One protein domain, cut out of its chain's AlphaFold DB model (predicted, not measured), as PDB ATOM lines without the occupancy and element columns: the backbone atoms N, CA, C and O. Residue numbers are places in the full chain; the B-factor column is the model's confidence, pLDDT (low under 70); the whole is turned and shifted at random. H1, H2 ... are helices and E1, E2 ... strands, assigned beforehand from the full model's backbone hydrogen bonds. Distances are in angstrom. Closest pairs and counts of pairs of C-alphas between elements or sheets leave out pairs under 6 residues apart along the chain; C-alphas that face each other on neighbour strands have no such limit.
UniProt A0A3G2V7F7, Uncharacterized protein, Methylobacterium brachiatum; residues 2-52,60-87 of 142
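Overview. This is residues 2 to 52 and 60 to 87 of the 142 residues of an uncharacterized protein of Methylobacterium brachiatum (UniProt A0A3G2V7F7). A long hairpin, E2 and E3, makes the long axis; H1 packs on the middle of E2, and a short strand pair, E1 and E4, lies by the hairpin's open end. Small H2 follows H1. The 79 printed residues, with four strands then two helices, are mixed in class, both sheets antiparallel; the whole is loose, radius of gyration of the C-alphas 14.7 A, spanning 53 by 27 by 19 A.

Along the chain. E2, residues 15 to 24, measures 28.4 A and E3, residues 30 to 40, 28.5 A. E1, residues 4 to 9, starts at C-alpha 4 (127.306, 105.753, 153.461); E4 is residues 62 to 66. H1, residues 67 to 77, measures 15.1 A, ending at C-alpha 77 (131.035, 95.725, 169.085); H2 is residues 81 to 84.

Arrangement. In the antiparallel hairpin E2 and E3, N 17 and O 38, 2.8 A, are within hydrogen-bond range. The closest C-alphas of E2 and H1, Val 19 and Trp 73, are 5.5 A apart; those of E3 and E4, Leu 40 and Thr 63, 5.8 A. E1 and E4 are antiparallel, N 5 and O 65 within range at 2.8 A. H1 and H2 are close but not clearly touching, closest C-alphas Asn 77 and Met 83, 6.8 A. Every O i to N i+4 pair is within range in H1; H2 is too short for one.

Size, cuts and confidence. The C-alphas farthest apart, Asp 27 and Ser 52, are 54.0 A apart. Residues 53 to 59 are not printed; C-alphas 52 and 60 are 12.7 A apart. The links printed whole are tight. Confidence is under 70 at residues 2, 43 to 52 and 60 to 61.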
ATOM      1  N   ALA A   2     131.543 109.799 149.644       64.31
ATOM      2  CA  ALA A   2     131.851 108.789 150.654       64.31
ATOM      3  C   ALA A   2     130.705 107.769 150.677       64.31
ATOM      4  O   ALA A   2     129.546 108.175 150.646       64.31
ATOM      5  N   ASP A   3     131.032 106.479 150.670       86.62
ATOM      6  CA  ASP A   3     130.038 105.411 150.767       86.62
ATOM      7  C   ASP A   3     129.391 105.483 152.157       86.62
ATOM      8  O   ASP A   3     130.094 105.441 153.174       86.62
ATOM      9  N   THR A   4     128.075 105.685 152.213       87.06
ATOM     10  CA  THR A   4     127.306 105.753 153.461       87.06
ATOM     11  C   THR A   4     126.399 104.540 153.590       87.06
ATOM     12  O   THR A   4     125.884 103.991 152.616       87.06
ATOM     13  N   VAL A   5     126.187 104.116 154.830       87.44
ATOM     14  CA  VAL A   5     125.267 103.048 155.201       87.44
ATOM     15  C   VAL A   5     124.190 103.609 156.117       87.44
ATOM     16  O   VAL A   5     124.457 104.436 156.986       87.44
ATOM     17  N   LYS A   6     122.957 103.144 155.932       86.50
ATOM     18  CA  LYS A   6     121.836 103.474 156.815       86.50
ATOM     19  C   LYS A   6     121.893 102.573 158.038       86.50
ATOM     20  O   LYS A   6     121.912 101.358 157.866       86.50
ATOM     21  N   ILE A   7     121.895 103.135 159.240       85.75
ATOM     22  CA  ILE A   7     121.908 102.386 160.502       85.75
ATOM     23  C   ILE A   7     120.651 102.721 161.302       85.75
ATOM     24  O   ILE A   7     120.307 103.890 161.461       85.75
ATOM     25  N   GLY A   8     119.953 101.690 161.773       85.19
ATOM     26  CA  GLY A   8     118.753 101.806 162.597       85.19
ATOM     27  C   GLY A   8     119.006 101.393 164.046       85.19
ATOM     28  O   GLY A   8     119.884 100.571 164.324       85.19
ATOM     29  N   CYS A   9     118.205 101.943 164.962       84.94
ATOM     30  CA  CYS A   9     118.193 101.589 166.379       84.94
ATOM     31  C   CYS A   9     116.770 101.233 166.837       84.94
ATOM     32  O   CYS A   9     115.821 101.986 166.604       84.94
ATOM     33  N   ARG A  10     116.611 100.078 167.491       79.44
ATOM     34  CA  ARG A  10     115.326  99.613 168.047       79.44
ATOM     35  C   ARG A  10     115.038 100.158 169.443       79.44
ATOM     36  O   ARG A  10     113.891 100.134 169.876       79.44
ATOM     37  N   LEU A  11     116.057 100.651 170.151       79.12
ATOM     38  CA  LEU A  11     115.867 101.217 171.482       79.12
ATOM     39  C   LEU A  11     115.022 102.494 171.374       79.12
ATOM     40  O   LEU A  11     115.402 103.386 170.621       79.12
ATOM     41  N   PRO A  12     113.915 102.632 172.121       76.25
ATOM     42  CA  PRO A  12     113.026 103.793 172.019       76.25
ATOM     43  C   PRO A  12     113.709 105.106 172.422       76.25
ATOM     44  O   PRO A  12     113.362 106.163 171.912       76.25
ATOM     45  N   SER A  13     114.716 105.047 173.296       80.94
ATOM     46  CA  SER A  13     115.534 106.201 173.684       80.94
ATOM     47  C   SER A  13     116.562 106.620 172.629       80.94
ATOM     48  O   SER A  13     117.238 107.629 172.815       80.94
ATOM     49  N   GLY A  14     116.740 105.833 171.565       83.75
ATOM     50  CA  GLY A  14     117.899 105.939 170.687       83.75
ATOM     51  C   GLY A  14     119.185 105.442 171.350       83.75
ATOM     52  O   GLY A  14     119.178 104.921 172.471       83.75
ATOM     53  N   LEU A  15     120.295 105.576 170.626       88.75
ATOM     54  CA  LEU A  15     121.628 105.178 171.084       88.75
ATOM     55  C   LEU A  15     122.692 106.091 170.475       88.75
ATOM     56  O   LEU A  15     122.548 106.558 169.354       88.75
ATOM     57  N   VAL A  16     123.796 106.287 171.184       90.12
ATOM     58  CA  VAL A  16     124.965 106.995 170.664       90.12
ATOM     59  C   VAL A  16     126.029 105.993 170.228       90.12
ATOM     60  O   VAL A  16     126.588 105.290 171.070       90.12
ATOM     61  N   LEU A  17     126.367 105.975 168.939       89.75
ATOM     62  CA  LEU A  17     127.548 105.265 168.451       89.75
ATOM     63  C   LEU A  17     128.779 106.149 168.609       89.75
ATOM     64  O   LEU A  17     128.791 107.296 168.162       89.75
ATOM     65  N   ARG A  18     129.825 105.598 169.221       91.75
ATOM     66  CA  ARG A  18     131.131 106.244 169.354       91.75
ATOM     67  C   ARG A  18     132.151 105.419 168.599       91.75
ATOM     68  O   ARG A  18     132.426 104.280 168.970       91.75
ATOM     69  N   VAL A  19     132.666 105.982 167.519       90.31
ATOM     70  CA  VAL A  19     133.727 105.381 166.719       90.31
ATOM     71  C   VAL A  19     135.036 105.896 167.270       90.31
ATOM     72  O   VAL A  19     135.219 107.108 167.380       90.31
ATOM     73  N   SER A  20     135.936 104.985 167.607       88.56
ATOM     74  CA  SER A  20     137.243 105.332 168.144       88.56
ATOM     75  C   SER A  20     138.342 104.704 167.306       88.56
ATOM     76  O   SER A  20     138.189 103.593 166.805       88.56
ATOM     77  N   ASP A  21     139.456 105.414 167.191       86.38
ATOM     78  CA  ASP A  21     140.665 104.957 166.520       86.38
ATOM     79  C   ASP A  21     141.813 104.892 167.528       86.38
ATOM     80  O   ASP A  21     141.942 105.731 168.427       86.38
ATOM     81  N   TRP A  22     142.674 103.892 167.361       83.62
ATOM     82  CA  TRP A  22     143.941 103.828 168.075       83.62
ATOM     83  C   TRP A  22     144.896 104.848 167.465       83.62
ATOM     84  O   TRP A  22     145.309 104.723 166.313       83.62
ATOM     85  N   VAL A  23     145.254 105.867 168.239       87.50
ATOM     86  CA  VAL A  23     146.211 106.894 167.825       87.50
ATOM     87  C   VAL A  23     147.451 106.831 168.702       87.50
ATOM     88  O   VAL A  23     147.390 106.496 169.885       87.50
ATOM     89  N   LYS A  24     148.603 107.152 168.112       88.94
ATOM     90  CA  LYS A  24     149.859 107.240 168.852       88.94
ATOM     91  C   LYS A  24     149.881 108.549 169.641       88.94
ATOM     92  O   LYS A  24     149.824 109.626 169.046       88.94
ATOM     93  N   GLY A  25     149.934 108.442 170.963       85.69
ATOM     94  CA  GLY A  25     150.071 109.574 171.869       85.69
ATOM     95  C   GLY A  25     151.442 110.253 171.766       85.69
ATOM     96  O   GLY A  25     152.359 109.706 171.143       85.69
ATOM     97  N   PRO A  26     151.605 111.435 172.386       84.25
ATOM     98  CA  PRO A  26     152.869 112.176 172.384       84.25
ATOM     99  C   PRO A  26     154.036 111.370 172.981       84.25
ATOM    100  O   PRO A  26     155.159 111.483 172.497       84.25
ATOM    101  N   ASP A  27     153.754 110.490 173.944       86.06
ATOM    102  CA  ASP A  27     154.727 109.610 174.605       86.06
ATOM    103  C   ASP A  27     154.954 108.273 173.866       86.06
ATOM    104  O   ASP A  27     155.724 107.418 174.296       86.06
ATOM    105  N   GLY A  28     154.293 108.076 172.721       83.88
ATOM    106  CA  GLY A  28     154.397 106.862 171.914       83.88
ATOM    107  C   GLY A  28     153.469 105.716 172.330       83.88
ATOM    108  O   GLY A  28     153.428 104.709 171.621       83.88
ATOM    109  N   GLU A  29     152.700 105.883 173.405       88.56
ATOM    110  CA  GLU A  29     151.660 104.946 173.843       88.56
ATOM    111  C   GLU A  29     150.459 104.949 172.884       88.56
ATOM    112  O   GLU A  29     150.092 105.986 172.324       88.56
ATOM    113  N   GLN A  30     149.833 103.786 172.678       86.81
ATOM    114  CA  GLN A  30     148.590 103.703 171.910       86.81
ATOM    115  C   GLN A  30     147.422 104.118 172.801       86.81
ATOM    116  O   GLN A  30     147.161 103.493 173.827       86.81
ATOM    117  N   MET A  31     146.710 105.161 172.394       85.94
ATOM    118  CA  MET A  31     145.528 105.658 173.088       85.94
ATOM    119  C   MET A  31     144.317 105.585 172.166       85.94
ATOM    120  O   MET A  31     144.401 105.894 170.977       85.94
ATOM    121  N   LEU A  32     143.184 105.170 172.724       83.75
ATOM    122  CA  LEU A  32     141.920 105.156 172.008       83.75
ATOM    123  C   LEU A  32     141.368 106.586 171.974       83.75
ATOM    124  O   LEU A  32     141.106 107.177 173.025       83.75
ATOM    125  N   LYS A  33     141.195 107.155 170.783       85.38
ATOM    126  CA  LYS A  33     140.627 108.494 170.603       85.38
ATOM    127  C   LYS A  33     139.317 108.399 169.840       85.38
ATOM    128  O   LYS A  33     139.258 107.747 168.805       85.38
ATOM    129  N   GLU A  34     138.283 109.076 170.335       88.06
ATOM    130  CA  GLU A  34     137.008 109.188 169.621       88.06
ATOM    131  C   GLU A  34     137.239 109.918 168.287       88.06
ATOM    132  O   GLU A  34     137.700 111.062 168.254       88.06
ATOM    133  N   ALA A  35     136.971 109.212 167.193       86.19
ATOM    134  CA  ALA A  35     137.085 109.692 165.825       86.19
ATOM    135  C   ALA A  35     135.761 110.295 165.336       86.19
ATOM    136  O   ALA A  35     135.768 111.275 164.590       86.19
ATOM    137  N   ALA A  36     134.628 109.731 165.764       89.19
ATOM    138  CA  ALA A  36     133.305 110.229 165.413       89.19
ATOM    139  C   ALA A  36     132.233 109.792 166.418       89.19
ATOM    140  O   ALA A  36     132.353 108.759 167.081       89.19
ATOM    141  N   ARG A  37     131.141 110.557 166.465       91.62
ATOM    142  CA  ARG A  37     129.955 110.265 167.266       91.62
ATOM    143  C   ARG A  37     128.698 110.409 166.412       91.62
ATOM    144  O   ARG A  37     128.562 111.399 165.698       91.62
ATOM    145  N   TYR A  38     127.793 109.439 166.513       90.19
ATOM    146  CA  TYR A  38     126.527 109.414 165.781       90.19
ATOM    147  C   TYR A  38     125.369 109.136 166.731       90.19
ATOM    148  O   TYR A  38     125.344 108.097 167.390       90.19
ATOM    149  N   ASP A  39     124.401 110.045 166.784       89.38
ATOM    150  CA  ASP A  39     123.158 109.839 167.519       89.38
ATOM    151  C   ASP A  39     122.172 109.073 166.617       89.38
ATOM    152  O   ASP A  39     121.735 109.551 165.566       89.38
ATOM    153  N   LEU A  40     121.874 107.835 167.001       86.31
ATOM    154  CA  LEU A  40     120.866 107.005 166.357       86.31
ATOM    155  C   LEU A  40     119.503 107.325 166.948       86.31
ATOM    156  O   LEU A  40     119.286 107.164 168.153       86.31
ATOM    157  N   ALA A  41     118.576 107.715 166.082       80.38
ATOM    158  CA  ALA A  41     117.184 107.856 166.459       80.38
ATOM    159  C   ALA A  41     116.597 106.485 166.827       80.38
ATOM    160  O   ALA A  41     116.804 105.483 166.139       80.38
ATOM    161  N   GLY A  42     115.890 106.446 167.951       72.75
ATOM    162  CA  GLY A  42     115.171 105.266 168.392       72.75
ATOM    163  C   GLY A  42     113.868 105.118 167.632       72.75
ATOM    164  O   GLY A  42     113.017 105.996 167.720       72.75
ATOM    165  N   ASN A  43     113.679 104.005 166.927       67.38
ATOM    166  CA  ASN A  43     112.439 103.774 166.180       67.38
ATOM    167  C   ASN A  43     111.300 103.205 167.020       67.38
ATOM    168  O   ASN A  43     110.204 103.015 166.504       67.38
ATOM    169  N   GLY A  44     111.547 102.873 168.292       55.16
ATOM    170  CA  GLY A  44     110.524 102.323 169.188       55.16
ATOM    171  C   GLY A  44     109.903 101.000 168.717       55.16
ATOM    172  O   GLY A  44     108.971 100.513 169.349       55.16
ATOM    173  N   ALA A  45     110.411 100.398 167.635       59.16
ATOM    174  CA  ALA A  45     110.001  99.084 167.172       59.16
ATOM    175  C   ALA A  45     110.380  98.063 168.251       59.16
ATOM    176  O   ALA A  45     111.561  97.770 168.451       59.16
ATOM    177  N   HIS A  46     109.374  97.567 168.978       49.81
ATOM    178  CA  HIS A  46     109.554  96.620 170.071       49.81
ATOM    179  C   HIS A  46     110.426  95.437 169.628       49.81
ATOM    180  O   HIS A  46     110.143  94.785 168.620       49.81
ATOM    181  N   LEU A  47     111.477  95.141 170.403       52.28
ATOM    182  CA  LEU A  47     112.281  93.927 170.251       52.28
ATOM    183  C   LEU A  47     111.334  92.714 170.287       52.28
ATOM    184  O   LEU A  47     110.717  92.441 171.311       52.28
ATOM    185  N   GLY A  48     111.169  92.035 169.150       48.91
ATOM    186  CA  GLY A  48     110.292  90.864 169.010       48.91
ATOM    187  C   GLY A  48     108.954  91.114 168.305       48.91
ATOM    188  O   GLY A  48     108.324  90.152 167.867       48.91
ATOM    189  N   GLN A  49     108.535  92.366 168.092       49.78
ATOM    190  CA  GLN A  49     107.451  92.642 167.151       49.78
ATOM    191  C   GLN A  49     108.045  92.804 165.760       49.78
ATOM    192  O   GLN A  49     108.660  93.814 165.424       49.78
ATOM    193  N   ASN A  50     107.832  91.786 164.931       44.62
ATOM    194  CA  ASN A  50     107.866  91.958 163.493       44.62
ATOM    195  C   ASN A  50     106.884  93.085 163.154       44.62
ATOM    196  O   ASN A  50     105.682  92.845 163.044       44.62
ATOM    197  N   THR A  51     107.379  94.303 162.937       45.75
ATOM    198  CA  THR A  51     106.652  95.348 162.212       45.75
ATOM    199  C   THR A  51     106.605  94.951 160.736       45.75
ATOM    200  O   THR A  51     107.092  95.629 159.838       45.75
ATOM    201  N   SER A  52     106.026  93.779 160.475       42.25
ATOM    202  CA  SER A  52     105.565  93.386 159.158       42.25
ATOM    203  C   SER A  52     104.384  94.292 158.826       42.25
ATOM    204  O   SER A  52     103.241  93.960 159.115       42.25
ATOM    205  N   ALA A  60     110.949 104.595 159.350       56.81
ATOM    206  CA  ALA A  60     112.031 104.206 160.241       56.81
ATOM    207  C   ALA A  60     113.131 105.276 160.178       56.81
ATOM    208  O   ALA A  60     113.774 105.475 159.149       56.81
ATOM    209  N   ALA A  61     113.387 105.947 161.296       68.69
ATOM    210  CA  ALA A  61     114.511 106.847 161.460       68.69
ATOM    211  C   ALA A  61     115.820 106.056 161.320       68.69
ATOM    212  O   ALA A  61     116.205 105.259 162.183       68.69
ATOM    213  N   PHE A  62     116.478 106.246 160.182       80.94
ATOM    214  CA  PHE A  62     117.816 105.744 159.918       80.94
ATOM    215  C   PHE A  62     118.807 106.895 160.003       80.94
ATOM    216  O   PHE A  62     118.566 107.978 159.472       80.94
ATOM    217  N   THR A  63     119.955 106.628 160.609       85.56
ATOM    218  CA  THR A  63     121.089 107.546 160.581       85.56
ATOM    219  C   THR A  63     122.048 107.093 159.486       85.56
ATOM    220  O   THR A  63     122.458 105.931 159.448       85.56
ATOM    221  N   GLU A  64     122.403 107.998 158.577       87.19
ATOM    222  CA  GLU A  64     123.422 107.743 157.559       87.19
ATOM    223  C   GLU A  64     124.818 107.896 158.167       87.19
ATOM    224  O   GLU A  64     125.177 108.950 158.694       87.19
ATOM    225  N   ILE A  65     125.610 106.829 158.101       87.62
ATOM    226  CA  ILE A  65     126.951 106.759 158.687       87.62
ATOM    227  C   ILE A  65     127.937 106.345 157.593       87.62
ATOM    228  O   ILE A  65     127.608 105.470 156.794       87.62
ATOM    229  N   PRO A  66     129.149 106.925 157.521       91.19
ATOM    230  CA  PRO A  66     130.178 106.450 156.600       91.19
ATOM    231  C   PRO A  66     130.449 104.949 156.778       91.19
ATOM    232  O   PRO A  66     130.588 104.467 157.904       91.19
ATOM    233  N   ALA A  67     130.558 104.209 155.676       89.56
ATOM    234  CA  ALA A  67     130.729 102.757 155.697       89.56
ATOM    235  C   ALA A  67     131.976 102.314 156.486       89.56
ATOM    236  O   ALA A  67     131.913 101.334 157.224       89.56
ATOM    237  N   ASP A  68     133.072 103.075 156.389       89.31
ATOM    238  CA  ASP A  68     134.310 102.847 157.151       89.31
ATOM    239  C   ASP A  68     134.079 102.936 158.667       89.31
ATOM    240  O   ASP A  68     134.467 102.057 159.433       89.31
ATOM    241  N   HIS A  69     133.352 103.967 159.098       91.25
ATOM    242  CA  HIS A  69     133.042 104.202 160.504       91.25
ATOM    243  C   HIS A  69     132.129 103.113 161.071       91.25
ATOM    244  O   HIS A  69     132.341 102.647 162.194       91.25
ATOM    245  N   TRP A  70     131.143 102.672 160.284       90.38
ATOM    246  CA  TRP A  70     130.301 101.539 160.654       90.38
ATOM    247  C   TRP A  70     131.104 100.242 160.765       90.38
ATOM    248  O   TRP A  70     130.937  99.524 161.747       90.38
ATOM    249  N   ALA A  71     131.985  99.946 159.807       89.81
ATOM    250  CA  ALA A  71     132.808  98.739 159.835       89.81
ATOM    251  C   ALA A  71     133.695  98.690 161.089       89.81
ATOM    252  O   ALA A  71     133.674  97.692 161.809       89.81
ATOM    253  N   LYS A  72     134.382  99.796 161.406       89.19
ATOM    254  CA  LYS A  72     135.197  99.921 162.625       89.19
ATOM    255  C   LYS A  72     134.374  99.706 163.892       89.19
ATOM    256  O   LYS A  72     134.753  98.926 164.763       89.19
ATOM    257  N   TRP A  73     133.237 100.393 164.004       89.69
ATOM    258  CA  TRP A  73     132.383 100.271 165.182       89.69
ATOM    259  C   TRP A  73     131.808  98.859 165.329       89.69
ATOM    260  O   TRP A  73     131.868  98.282 166.415       89.69
ATOM    261  N   SER A  74     131.294  98.294 164.235       88.19
ATOM    262  CA  SER A  74     130.699  96.959 164.199       88.19
ATOM    263  C   SER A  74     131.711  95.880 164.556       88.19
ATOM    264  O   SER A  74     131.335  94.928 165.226       88.19
ATOM    265  N   GLU A  75     132.968  95.992 164.126       88.00
ATOM    266  CA  GLU A  75     134.006  95.014 164.465       88.00
ATOM    267  C   GLU A  75     134.315  95.020 165.968       88.00
ATOM    268  O   GLU A  75     134.367  93.958 166.586       88.00
ATOM    269  N   MET A  76     134.434  96.209 166.569       84.94
ATOM    270  CA  MET A  76     134.681  96.361 168.009       84.94
ATOM    271  C   MET A  76     133.492  95.935 168.880       84.94
ATOM    272  O   MET A  76     133.682  95.576 170.039       84.94
ATOM    273  N   ASN A  77     132.271  95.990 168.343       85.88
ATOM    274  CA  ASN A  77     131.035  95.725 169.085       85.88
ATOM    275  C   ASN A  77     130.309  94.456 168.613       85.88
ATOM    276  O   ASN A  77     129.178  94.225 169.040       85.88
ATOM    277  N   LYS A  78     130.923  93.622 167.762       85.19
ATOM    278  CA  LYS A  78     130.274  92.438 167.164       85.19
ATOM    279  C   LYS A  78     129.741  91.446 168.204       85.19
ATOM    280  O   LYS A  78     128.719  90.815 167.970       85.19
ATOM    281  N   ASP A  79     130.411  91.365 169.352       84.00
ATOM    282  CA  ASP A  79     130.072  90.474 170.466       84.00
ATOM    283  C   ASP A  79     129.226  91.181 171.545       84.00
ATOM    284  O   ASP A  79     128.944  90.613 172.598       84.00
ATOM    285  N   SER A  80     128.835  92.440 171.318       83.69
ATOM    286  CA  SER A  80     127.991  93.189 172.250       83.69
ATOM    287  C   SER A  80     126.532  92.751 172.157       83.69
ATOM    288  O   SER A  80     126.029  92.461 171.070       83.69
ATOM    289  N   ASP A  81     125.826  92.814 173.288       82.81
ATOM    290  CA  ASP A  81     124.383  92.556 173.366       82.81
ATOM    291  C   ASP A  81     123.577  93.397 172.357       82.81
ATOM    292  O   ASP A  81     122.610  92.935 171.763       82.81
ATOM    293  N   LEU A  82     124.030  94.621 172.070       83.12
ATOM    294  CA  LEU A  82     123.388  95.523 171.112       83.12
ATOM    295  C   LEU A  82     123.405  94.987 169.673       83.12
ATOM    296  O   LEU A  82     122.453  95.220 168.921       83.12
ATOM    297  N   MET A  83     124.477  94.289 169.290       82.56
ATOM    298  CA  MET A  83     124.617  93.676 167.968       82.56
ATOM    299  C   MET A  83     123.953  92.300 167.922       82.56
ATOM    300  O   MET A  83     123.266  91.993 166.948       82.56
ATOM    301  N   THR A  84     124.094  91.494 168.978       82.56
ATOM    302  CA  THR A  84     123.534  90.133 169.023       82.56
ATOM    303  C   THR A  84     122.010  90.122 169.179       82.56
ATOM    304  O   THR A  84     121.342  89.314 168.539       82.56
ATOM    305  N   SER A  85     121.432  91.060 169.938       79.50
ATOM    306  CA  SER A  85     119.972  91.253 170.039       79.50
ATOM    307  C   SER A  85     119.354  91.913 168.796       79.50
ATOM    308  O   SER A  85     118.128  91.959 168.641       79.50
ATOM    309  N   GLY A  86     120.187  92.463 167.904       79.19
ATOM    310  CA  GLY A  86     119.744  93.260 166.762       79.19
ATOM    311  C   GLY A  86     119.127  94.603 167.163       79.19
ATOM    312  O   GLY A  86     118.293  95.139 166.424       79.19
ATOM    313  N   ALA A  87     119.493  95.145 168.330       82.56
ATOM    314  CA  ALA A  87     119.091  96.483 168.751       82.56
ATOM    315  C   ALA A  87     119.674  97.569 167.831       82.56
ATOM    316  O   ALA A  87     118.989  98.557 167.562       82.56
TER     317      ALA A  87